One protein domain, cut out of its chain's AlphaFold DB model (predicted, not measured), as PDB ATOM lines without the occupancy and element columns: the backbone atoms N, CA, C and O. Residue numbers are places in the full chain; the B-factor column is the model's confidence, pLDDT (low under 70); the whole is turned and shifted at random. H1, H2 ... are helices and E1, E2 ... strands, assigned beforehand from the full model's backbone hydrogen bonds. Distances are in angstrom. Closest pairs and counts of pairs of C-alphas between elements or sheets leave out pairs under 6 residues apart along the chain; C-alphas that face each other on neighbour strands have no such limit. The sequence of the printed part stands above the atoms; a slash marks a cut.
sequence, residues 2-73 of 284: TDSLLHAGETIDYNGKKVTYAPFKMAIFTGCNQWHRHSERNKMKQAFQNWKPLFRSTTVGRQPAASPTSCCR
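AT A GLANCE: This is residues 2 to 73 of the 284 residues of the protein "Trimethylamine-N-oxide reductase" of Mannheimia haemolytica (UniProt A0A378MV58). An elongated, open arrangement: the small hairpin of E1 and E2 makes one end, while the short parallel pair E3 and E4 stands across an open space from H3, with H1 packed on H3 between the two sheets and an unnamed tail, residues 60 to 73, folded at the other end. The 72 printed residues have three named helices and four named strands, in the order H1, E1, E2, E3, H2, H3, E4; the class is mixed, helices and strands, with 35 residues, under half, in named elements. The sheets are E1 - E2, antiparallel, and E3 - E4, parallel. The whole is only just loose, close to compact, with a radius of gyration of the C-alphas of 13.6 A, and spans 41 by 23 by 21 A.

IN THESE COORDINATES: Find C-alpha 2 at (-19.532, -45.170, -4.230); there H1 begins, residues 2 to 6, 6.4 A long. Next come E1, residues 11 to 14, 9.4 A, and E2, residues 17 to 20, 9.9 A. E3, residues 27 to 30, runs 10.0 A from C-alpha 27 at (-8.696, -42.870, -9.302). H2 follows at residues 34 to 37, 5.0 A, then H3, residues 41 to 50, the longest helix, 14.5 A. E4, residues 56 to 59, is 10.0 A long and ends at C-alpha 59, (-9.749, -44.328, -21.298).

HOW THE PARTS SIT: Start at H1, which touches H3; their closest C-alphas, those of Leu 6 and Ala 47, are 5.5 A apart. H1 is apart from E2, E3, E4 and H2. Go on to the hairpin E1 and E2, antiparallel at 142 degrees, where N 12 and O 19 are within hydrogen-bond range at 2.8 A, as are N 19 and O 12 at 2.8 A. E2 and E3 are apart. E3 and E4 are parallel at 7 degrees, with N 29 and O 57 within hydrogen-bond range at 3.0 A. E3, H2, H3 and E4 form a strand-helix-strand unit, two parallel neighbour strands with helices between them along the chain, and its crossover is right-handed. H2 and H3 are close but not clearly touching; their closest C-alphas, those of Trp 35 and Arg 41, are 7.8 A apart. H3 and E3 are apart. In H1 and H3 every O i to N i+4 pair is within hydrogen-bond range; H2 is too short for such a pair.

THE WHOLE: The two C-alphas farthest apart are those of Gly 16 and Pro 68, at 42.1 A. The printed part has no cut. No link is long; E2 to E3, with 6 residues between them, is short, and the other links are tight. Look at residues 52 to 73 for the low confidence, pLDDT under 70; the mean of the printed part is 72.6.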
ATOM      1  N   THR A   2     -18.766 -46.337  -4.697       84.81
ATOM      2  CA  THR A   2     -19.532 -45.170  -4.230       84.81
ATOM      3  C   THR A   2     -19.522 -45.047  -2.704       84.81
ATOM      4  O   THR A   2     -19.197 -43.980  -2.195       84.81
ATOM      5  N   ASP A   3     -19.747 -46.150  -1.984       87.19
ATOM      6  CA  ASP A   3     -19.738 -46.136  -0.513       87.19
ATOM      7  C   ASP A   3     -18.361 -45.782   0.046       87.19
ATOM      8  O   ASP A   3     -18.247 -44.861   0.837       87.19
ATOM      9  N   SER A   4     -17.289 -46.395  -0.463       86.25
ATOM     10  CA  SER A   4     -15.921 -46.071  -0.032       86.25
ATOM     11  C   SER A   4     -15.499 -44.617  -0.300       86.25
ATOM     12  O   SER A   4     -14.579 -44.131   0.348       86.25
ATOM     13  N   LEU A   5     -16.120 -43.931  -1.270       85.50
ATOM     14  CA  LEU A   5     -15.846 -42.514  -1.545       85.50
ATOM     15  C   LEU A   5     -16.624 -41.578  -0.611       85.50
ATOM     16  O   LEU A   5     -16.112 -40.516  -0.270       85.50
ATOM     17  N   LEU A   6     -17.843 -41.959  -0.221       87.69
ATOM     18  CA  LEU A   6     -18.701 -41.174   0.674       87.69
ATOM     19  C   LEU A   6     -18.354 -41.382   2.151       87.69
ATOM     20  O   LEU A   6     -18.406 -40.440   2.932       87.69
ATOM     21  N   HIS A   7     -17.966 -42.603   2.503       89.38
ATOM     22  CA  HIS A   7     -17.866 -43.100   3.871       89.38
ATOM     23  C   HIS A   7     -16.419 -43.457   4.244       89.38
ATOM     24  O   HIS A   7     -16.142 -44.485   4.859       89.38
ATOM     25  N   ALA A   8     -15.447 -42.648   3.816       87.25
ATOM     26  CA  ALA A   8     -14.039 -42.911   4.114       87.25
ATOM     27  C   ALA A   8     -13.795 -42.964   5.636       87.25
ATOM     28  O   ALA A   8     -14.161 -42.038   6.355       87.25
ATOM     29  N   GLY A   9     -13.142 -44.026   6.116       89.25
ATOM     30  CA  GLY A   9     -12.915 -44.279   7.544       89.25
ATOM     31  C   GLY A   9     -13.978 -45.150   8.224       89.25
ATOM     32  O   GLY A   9     -13.718 -45.652   9.316       89.25
ATOM     33  N   GLU A  10     -15.128 -45.400   7.594       93.06
ATOM     34  CA  GLU A  10     -16.096 -46.362   8.127       93.06
ATOM     35  C   GLU A  10     -15.581 -47.798   7.978       93.06
ATOM     36  O   GLU A  10     -14.814 -48.125   7.067       93.06
ATOM     37  N   THR A  11     -15.996 -48.657   8.905       93.88
ATOM     38  CA  THR A  11     -15.589 -50.059   8.957       93.88
ATOM     39  C   THR A  11     -16.756 -50.952   8.575       93.88
ATOM     40  O   THR A  11     -17.850 -50.799   9.108       93.88
ATOM     41  N   ILE A  12     -16.499 -51.896   7.676       92.94
ATOM     42  CA  ILE A  12     -17.467 -52.885   7.209       92.94
ATOM     43  C   ILE A  12     -16.987 -54.297   7.509       92.94
ATOM     44  O   ILE A  12     -15.783 -54.552   7.609       92.94
ATOM     45  N   ASP A  13     -17.928 -55.225   7.582       92.25
ATOM     46  CA  ASP A  13     -17.619 -56.643   7.648       92.25
ATOM     47  C   ASP A  13     -17.319 -57.198   6.245       92.25
ATOM     48  O   ASP A  13     -18.030 -56.953   5.267       92.25
ATOM     49  N   TYR A  14     -16.216 -57.935   6.129       90.75
ATOM     50  CA  TYR A  14     -15.750 -58.557   4.898       90.75
ATOM     51  C   TYR A  14     -15.006 -59.860   5.203       90.75
ATOM     52  O   TYR A  14     -13.888 -59.858   5.722       90.75
ATOM     53  N   ASN A  15     -15.616 -60.986   4.823       89.00
ATOM     54  CA  ASN A  15     -15.019 -62.325   4.902       89.00
ATOM     55  C   ASN A  15     -14.459 -62.675   6.299       89.00
ATOM     56  O   ASN A  15     -13.294 -63.059   6.441       89.00
ATOM     57  N   GLY A  16     -15.274 -62.474   7.337       89.38
ATOM     58  CA  GLY A  16     -14.919 -62.731   8.735       89.38
ATOM     59  C   GLY A  16     -14.003 -61.685   9.368       89.38
ATOM     60  O   GLY A  16     -13.570 -61.855  10.504       89.38
ATOM     61  N   LYS A  17     -13.665 -60.614   8.645       92.69
ATOM     62  CA  LYS A  17     -12.791 -59.539   9.123       92.69
ATOM     63  C   LYS A  17     -13.476 -58.194   9.002       92.69
ATOM     64  O   LYS A  17     -14.354 -58.003   8.170       92.69
ATOM     65  N   LYS A  18     -12.996 -57.240   9.790       93.38
ATOM     66  CA  LYS A  18     -13.377 -55.837   9.671       93.38
ATOM     67  C   LYS A  18     -12.419 -55.119   8.729       93.38
ATOM     68  O   LYS A  18     -11.203 -55.205   8.896       93.38
ATOM     69  N   VAL A  19     -12.962 -54.443   7.720       94.00
ATOM     70  CA  VAL A  19     -12.209 -53.677   6.723       94.00
ATOM     71  C   VAL A  19     -12.649 -52.225   6.782       94.00
ATOM     72  O   VAL A  19     -13.833 -51.921   6.679       94.00
ATOM     73  N   THR A  20     -11.685 -51.322   6.919       94.56
ATOM     74  CA  THR A  20     -11.934 -49.880   6.959       94.56
ATOM     75  C   THR A  20     -11.771 -49.266   5.572       94.56
ATOM     76  O   THR A  20     -10.792 -49.540   4.870       94.56
ATOM     77  N   TYR A  21     -12.710 -48.414   5.165       91.19
ATOM     78  CA  TYR A  21     -12.628 -47.709   3.890       91.19
ATOM     79  C   TYR A  21     -11.460 -46.721   3.869       91.19
ATOM     80  O   TYR A  21     -11.364 -45.817   4.700       91.19
ATOM     81  N   ALA A  22     -10.581 -46.861   2.875       88.00
ATOM     82  CA  ALA A  22      -9.438 -45.974   2.711       88.00
ATOM     83  C   ALA A  22      -9.849 -44.603   2.124       88.00
ATOM     84  O   ALA A  22     -10.694 -44.542   1.227       88.00
ATOM     85  N   PRO A  23      -9.215 -43.494   2.553       87.44
ATOM     86  CA  PRO A  23      -9.524 -42.153   2.059       87.44
ATOM     87  C   PRO A  23      -8.864 -41.883   0.697       87.44
ATOM     88  O   PRO A  23      -7.847 -41.190   0.599       87.44
ATOM     89  N   PHE A  24      -9.439 -42.426  -0.376       84.00
ATOM     90  CA  PHE A  24      -8.905 -42.281  -1.733       84.00
ATOM     91  C   PHE A  24      -8.895 -40.821  -2.217       84.00
ATOM     92  O   PHE A  24      -9.874 -40.090  -2.066       84.00
ATOM     93  N   LYS A  25      -7.797 -40.390  -2.855       81.19
ATOM     94  CA  LYS A  25      -7.621 -39.022  -3.399       81.19
ATOM     95  C   LYS A  25      -7.460 -38.963  -4.922       81.19
ATOM     96  O   LYS A  25      -7.471 -37.884  -5.507       81.19
ATOM     97  N   MET A  26      -7.292 -40.114  -5.563       81.94
ATOM     98  CA  MET A  26      -7.136 -40.238  -7.010       81.94
ATOM     99  C   MET A  26      -7.683 -41.589  -7.462       81.94
ATOM    100  O   MET A  26      -7.552 -42.571  -6.734       81.94
ATOM    101  N   ALA A  27      -8.277 -41.635  -8.653       79.50
ATOM    102  CA  ALA A  27      -8.696 -42.870  -9.302       79.50
ATOM    103  C   ALA A  27      -8.384 -42.780 -10.796       79.50
ATOM    104  O   ALA A  27      -8.599 -41.745 -11.432       79.50
ATOM    105  N   ILE A  28      -7.880 -43.880 -11.341       80.31
ATOM    106  CA  ILE A  28      -7.571 -44.035 -12.759       80.31
ATOM    107  C   ILE A  28      -8.454 -45.165 -13.278       80.31
ATOM    108  O   ILE A  28      -8.432 -46.263 -12.724       80.31
ATOM    109  N   PHE A  29      -9.237 -44.896 -14.323       78.19
ATOM    110  CA  PHE A  29     -10.105 -45.886 -14.952       78.19
ATOM    111  C   PHE A  29      -9.641 -46.150 -16.386       78.19
ATOM    112  O   PHE A  29      -9.725 -45.275 -17.247       78.19
ATOM    113  N   THR A  30      -9.190 -47.374 -16.654       77.69
ATOM    114  CA  THR A  30      -8.754 -47.824 -17.982       77.69
ATOM    115  C   THR A  30      -9.583 -49.018 -18.436       77.69
ATOM    116  O   THR A  30      -9.909 -49.890 -17.630       77.69
ATOM    117  N   GLY A  31     -10.004 -49.030 -19.706       74.38
ATOM    118  CA  GLY A  31     -10.750 -50.150 -20.297       74.38
ATOM    119  C   GLY A  31     -12.083 -50.487 -19.611       74.38
ATOM    120  O   GLY A  31     -12.630 -51.574 -19.799       74.38
ATOM    121  N   CYS A  32     -12.621 -49.593 -18.777       70.88
ATOM    122  CA  CYS A  32     -13.835 -49.846 -18.011       70.88
ATOM    123  C   CYS A  32     -14.740 -48.616 -17.932       70.88
ATOM    124  O   CYS A  32     -14.285 -47.476 -17.892       70.88
ATOM    125  N   ASN A  33     -16.048 -48.872 -17.859       78.88
ATOM    126  CA  ASN A  33     -17.063 -47.846 -17.662       78.88
ATOM    127  C   ASN A  33     -17.786 -48.071 -16.328       78.88
ATOM    128  O   ASN A  33     -18.816 -48.747 -16.256       78.88
ATOM    129  N   GLN A  34     -17.256 -47.469 -15.261       78.12
ATOM    130  CA  GLN A  34     -17.901 -47.486 -13.941       78.12
ATOM    131  C   GLN A  34     -19.260 -46.791 -13.967       78.12
ATOM    132  O   GLN A  34     -20.172 -47.154 -13.230       78.12
ATOM    133  N   TRP A  35     -19.415 -45.826 -14.875       80.38
ATOM    134  CA  TRP A  35     -20.661 -45.120 -15.080       80.38
ATOM    135  C   TRP A  35     -21.705 -45.989 -15.821       80.38
ATOM    136  O   TRP A  35     -22.851 -45.597 -15.961       80.38
ATOM    137  N   HIS A  36     -21.401 -47.195 -16.261       79.88
ATOM    138  CA  HIS A  36     -22.440 -48.122 -16.711       79.88
ATOM    139  C   HIS A  36     -22.651 -49.255 -15.711       79.88
ATOM    140  O   HIS A  36     -23.779 -49.670 -15.476       79.88
ATOM    141  N   ARG A  37     -21.565 -49.726 -15.088       79.94
ATOM    142  CA  ARG A  37     -21.600 -50.905 -14.223       79.94
ATOM    143  C   ARG A  37     -22.034 -50.626 -12.790       79.94
ATOM    144  O   ARG A  37     -22.457 -51.564 -12.136       79.94
ATOM    145  N   HIS A  38     -21.873 -49.412 -12.265       82.94
ATOM    146  CA  HIS A  38     -22.195 -49.149 -10.860       82.94
ATOM    147  C   HIS A  38     -23.681 -48.818 -10.680       82.94
ATOM    148  O   HIS A  38     -24.209 -47.928 -11.349       82.94
ATOM    149  N   SER A  39     -24.322 -49.505  -9.733       83.69
ATOM    150  CA  SER A  39     -25.706 -49.266  -9.306       83.69
ATOM    151  C   SER A  39     -25.851 -47.924  -8.577       83.69
ATOM    152  O   SER A  39     -24.857 -47.378  -8.090       83.69
ATOM    153  N   GLU A  40     -27.083 -47.414  -8.492       87.88
ATOM    154  CA  GLU A  40     -27.450 -46.146  -7.842       87.88
ATOM    155  C   GLU A  40     -26.730 -44.908  -8.391       87.88
ATOM    156  O   GLU A  40     -25.772 -44.357  -7.834       87.88
ATOM    157  N   ARG A  41     -27.242 -44.420  -9.525       85.69
ATOM    158  CA  ARG A  41     -26.598 -43.359 -10.296       85.69
ATOM    159  C   ARG A  41     -26.519 -42.019  -9.578       85.69
ATOM    160  O   ARG A  41     -25.517 -41.314  -9.694       85.69
ATOM    161  N   ASN A  42     -27.572 -41.658  -8.859       89.31
ATOM    162  CA  ASN A  42     -27.630 -40.381  -8.155       89.31
ATOM    163  C   ASN A  42     -26.680 -40.372  -6.953       89.31
ATOM    164  O   ASN A  42     -25.957 -39.395  -6.765       89.31
ATOM    165  N   LYS A  43     -26.563 -41.500  -6.240       88.50
ATOM    166  CA  LYS A  43     -25.554 -41.684  -5.190       88.50
ATOM    167  C   LYS A  43     -24.135 -41.547  -5.749       88.50
ATOM    168  O   LYS A  43     -23.291 -40.874  -5.164       88.50
ATOM    169  N   MET A  44     -23.881 -42.114  -6.932       87.44
ATOM    170  CA  MET A  44     -22.599 -41.953  -7.625       87.44
ATOM    171  C   MET A  44     -22.306 -40.484  -7.971       87.44
ATOM    172  O   MET A  44     -21.179 -40.037  -7.788       87.44
ATOM    173  N   LYS A  45     -23.298 -39.701  -8.419       86.94
ATOM    174  CA  LYS A  45     -23.112 -38.258  -8.668       86.94
ATOM    175  C   LYS A  45     -22.672 -37.519  -7.402       86.94
ATOM    176  O   LYS A  45     -21.670 -36.813  -7.455       86.94
ATOM    177  N   GLN A  46     -23.358 -37.742  -6.281       87.19
ATOM    178  CA  GLN A  46     -23.010 -37.128  -4.993       87.19
ATOM    179  C   GLN A  46     -21.593 -37.512  -4.552       87.19
ATOM    180  O   GLN A  46     -20.796 -36.648  -4.196       87.19
ATOM    181  N   ALA A  47     -21.240 -38.797  -4.659       87.31
ATOM    182  CA  ALA A  47     -19.901 -39.275  -4.326       87.31
ATOM    183  C   ALA A  47     -18.815 -38.575  -5.149       87.31
ATOM    184  O   ALA A  47     -17.812 -38.141  -4.597       87.31
ATOM    185  N   PHE A  48     -19.018 -38.419  -6.459       83.50
ATOM    186  CA  PHE A  48     -18.050 -37.745  -7.327       83.50
ATOM    187  C   PHE A  48     -18.014 -36.220  -7.157       83.50
ATOM    188  O   PHE A  48     -16.983 -35.632  -7.462       83.50
ATOM    189  N   GLN A  49     -19.093 -35.586  -6.689       83.25
ATOM    190  CA  GLN A  49     -19.121 -34.152  -6.368       83.25
ATOM    191  C   GLN A  49     -18.406 -33.849  -5.045       83.25
ATOM    192  O   GLN A  49     -17.651 -32.883  -4.958       83.25
ATOM    193  N   ASN A  50     -18.612 -34.692  -4.031       78.00
ATOM    194  CA  ASN A  50     -17.972 -34.554  -2.721       78.00
ATOM    195  C   ASN A  50     -16.494 -34.957  -2.763       78.00
ATOM    196  O   ASN A  50     -15.667 -34.470  -1.986       78.00
ATOM    197  N   TRP A  51     -16.148 -35.852  -3.684       73.44
ATOM    198  CA  TRP A  51     -14.776 -36.248  -3.915       73.44
ATOM    199  C   TRP A  51     -14.025 -35.135  -4.649       73.44
ATOM    200  O   TRP A  51     -14.392 -34.744  -5.751       73.44
ATOM    201  N   LYS A  52     -12.942 -34.637  -4.044       64.31
ATOM    202  CA  LYS A  52     -12.002 -33.692  -4.667       64.31
ATOM    203  C   LYS A  52     -10.792 -34.466  -5.216       64.31
ATOM    204  O   LYS A  52      -9.809 -34.614  -4.481       64.31
ATOM    205  N   PRO A  53     -10.843 -35.030  -6.437       57.78
ATOM    206  CA  PRO A  53      -9.715 -35.764  -6.988       57.78
ATOM    207  C   PRO A  53      -8.603 -34.827  -7.449       57.78
ATOM    208  O   PRO A  53      -8.860 -33.769  -8.015       57.78
ATOM    209  N   LEU A  54      -7.356 -35.270  -7.285       46.41
ATOM    210  CA  LEU A  54      -6.196 -34.611  -7.895       46.41
ATOM    211  C   LEU A  54      -6.105 -34.895  -9.411       46.41
ATOM    212  O   LEU A  54      -5.535 -34.101 -10.150       46.41
ATOM    213  N   PHE A  55      -6.652 -36.025  -9.881       43.00
ATOM    214  CA  PHE A  55      -6.601 -36.443 -11.286       43.00
ATOM    215  C   PHE A  55      -7.693 -37.481 -11.610       43.00
ATOM    216  O   PHE A  55      -7.949 -38.383 -10.805       43.00
ATOM    217  N   ARG A  56      -8.319 -37.368 -12.791       49.31
ATOM    218  CA  ARG A  56      -9.333 -38.301 -13.317       49.31
ATOM    219  C   ARG A  56      -8.993 -38.651 -14.765       49.31
ATOM    220  O   ARG A  56      -9.222 -37.846 -15.658       49.31
ATOM    221  N   SER A  57      -8.496 -39.860 -15.010       44.62
ATOM    222  CA  SER A  57      -8.334 -40.379 -16.375       44.62
ATOM    223  C   SER A  57      -9.398 -41.434 -16.658       44.62
ATOM    224  O   SER A  57      -9.630 -42.313 -15.826       44.62
ATOM    225  N   THR A  58     -10.078 -41.302 -17.797       48.00
ATOM    226  CA  THR A  58     -11.034 -42.286 -18.318       48.00
ATOM    227  C   THR A  58     -10.576 -42.645 -19.720       48.00
ATOM    228  O   THR A  58     -10.589 -41.792 -20.593       48.00
ATOM    229  N   THR A  59     -10.173 -43.887 -19.959       41.88
ATOM    230  CA  THR A  59      -9.749 -44.328 -21.298       41.88
ATOM    231  C   THR A  59     -10.826 -45.220 -21.905       41.88
ATOM    232  O   THR A  59     -10.671 -46.434 -21.921       41.88
ATOM    233  N   VAL A  60     -11.954 -44.639 -22.334       43.00
ATOM    234  CA  VAL A  60     -12.914 -45.247 -23.283       43.00
ATOM    235  C   VAL A  60     -13.637 -44.107 -24.018       43.00
ATOM    236  O   VAL A  60     -13.893 -43.063 -23.416       43.00
ATOM    237  N   GLY A  61     -13.922 -44.294 -25.314       41.28
ATOM    238  CA  GLY A  61     -14.558 -43.317 -26.210       41.28
ATOM    239  C   GLY A  61     -15.763 -42.584 -25.611       41.28
ATOM    240  O   GLY A  61     -16.420 -43.109 -24.717       41.28
ATOM    241  N   ARG A  62     -16.008 -41.355 -26.101       40.38
ATOM    242  CA  ARG A  62     -17.030 -40.383 -25.650       40.38
ATOM    243  C   ARG A  62     -18.213 -41.046 -24.926       40.38
ATOM    244  O   ARG A  62     -19.169 -41.504 -25.541       40.38
ATOM    245  N   GLN A  63     -18.130 -41.082 -23.601       49.53
ATOM    246  CA  GLN A  63     -19.195 -41.533 -22.712       49.53
ATOM    247  C   GLN A  63     -19.662 -40.352 -21.850       49.53
ATOM    248  O   GLN A  63     -18.874 -39.434 -21.613       49.53
ATOM    249  N   PRO A  64     -20.896 -40.380 -21.305       42.53
ATOM    250  CA  PRO A  64     -21.476 -39.269 -20.532       42.53
ATOM    251  C   PRO A  64     -20.680 -38.862 -19.278       42.53
ATOM    252  O   PRO A  64     -21.007 -37.877 -18.626       42.53
ATOM    253  N   ALA A  65     -19.665 -39.646 -18.902       40.66
ATOM    254  CA  ALA A  65     -18.784 -39.407 -17.766       40.66
ATOM    255  C   ALA A  65     -17.599 -38.473 -18.069       40.66
ATOM    256  O   ALA A  65     -16.894 -38.095 -17.128       40.66
ATOM    257  N   ALA A  66     -17.365 -38.122 -19.337       41.09
ATOM    258  CA  ALA A  66     -16.309 -37.199 -19.732       41.09
ATOM    259  C   ALA A  66     -16.706 -35.758 -19.366       41.09
ATOM    260  O   ALA A  66     -17.212 -34.997 -20.184       41.09
ATOM    261  N   SER A  67     -16.500 -35.391 -18.099       38.22
ATOM    262  CA  SER A  67     -16.313 -33.990 -17.724       38.22
ATOM    263  C   SER A  67     -15.067 -33.449 -18.450       38.22
ATOM    264  O   SER A  67     -14.156 -34.234 -18.716       38.22
ATOM    265  N   PRO A  68     -14.959 -32.137 -18.731       33.22
ATOM    266  CA  PRO A  68     -13.848 -31.548 -19.505       33.22
ATOM    267  C   PRO A  68     -12.436 -31.784 -18.922       33.22
ATOM    268  O   PRO A  68     -11.440 -31.448 -19.546       33.22
ATOM    269  N   THR A  69     -12.337 -32.391 -17.740       29.06
ATOM    270  CA  THR A  69     -11.107 -32.775 -17.041       29.06
ATOM    271  C   THR A  69     -10.583 -34.187 -17.344       29.06
ATOM    272  O   THR A  69      -9.546 -34.557 -16.801       29.06
ATOM    273  N   SER A  70     -11.261 -35.001 -18.165       36.88
ATOM    274  CA  SER A  70     -10.797 -36.362 -18.485       36.88
ATOM    275  C   SER A  70      -9.970 -36.420 -19.773       36.88
ATOM    276  O   SER A  70     -10.500 -36.185 -20.859       36.88
ATOM    277  N   CYS A  71      -8.700 -36.823 -19.674       39.19
ATOM    278  CA  CYS A  71      -7.859 -37.161 -20.827       39.19
ATOM    279  C   CYS A  71      -8.290 -38.509 -21.435       39.19
ATOM    280  O   CYS A  71      -7.675 -39.540 -21.169       39.19
ATOM    281  N   CYS A  72      -9.363 -38.518 -22.226       41.28
ATOM    282  CA  CYS A  72      -9.834 -39.713 -22.928       41.28
ATOM    283  C   CYS A  72      -9.122 -39.860 -24.280       41.28
ATOM    284  O   CYS A  72      -9.371 -39.071 -25.188       41.28
ATOM    285  N   ARG A  73      -8.288 -40.894 -24.447       44.59
ATOM    286  CA  ARG A  73      -7.763 -41.314 -25.761       44.59
ATOM    287  C   ARG A  73      -8.394 -42.656 -26.155       44.59
ATOM    288  O   ARG A  73      -8.308 -43.592 -25.367       44.59
TER     289      ARG A  73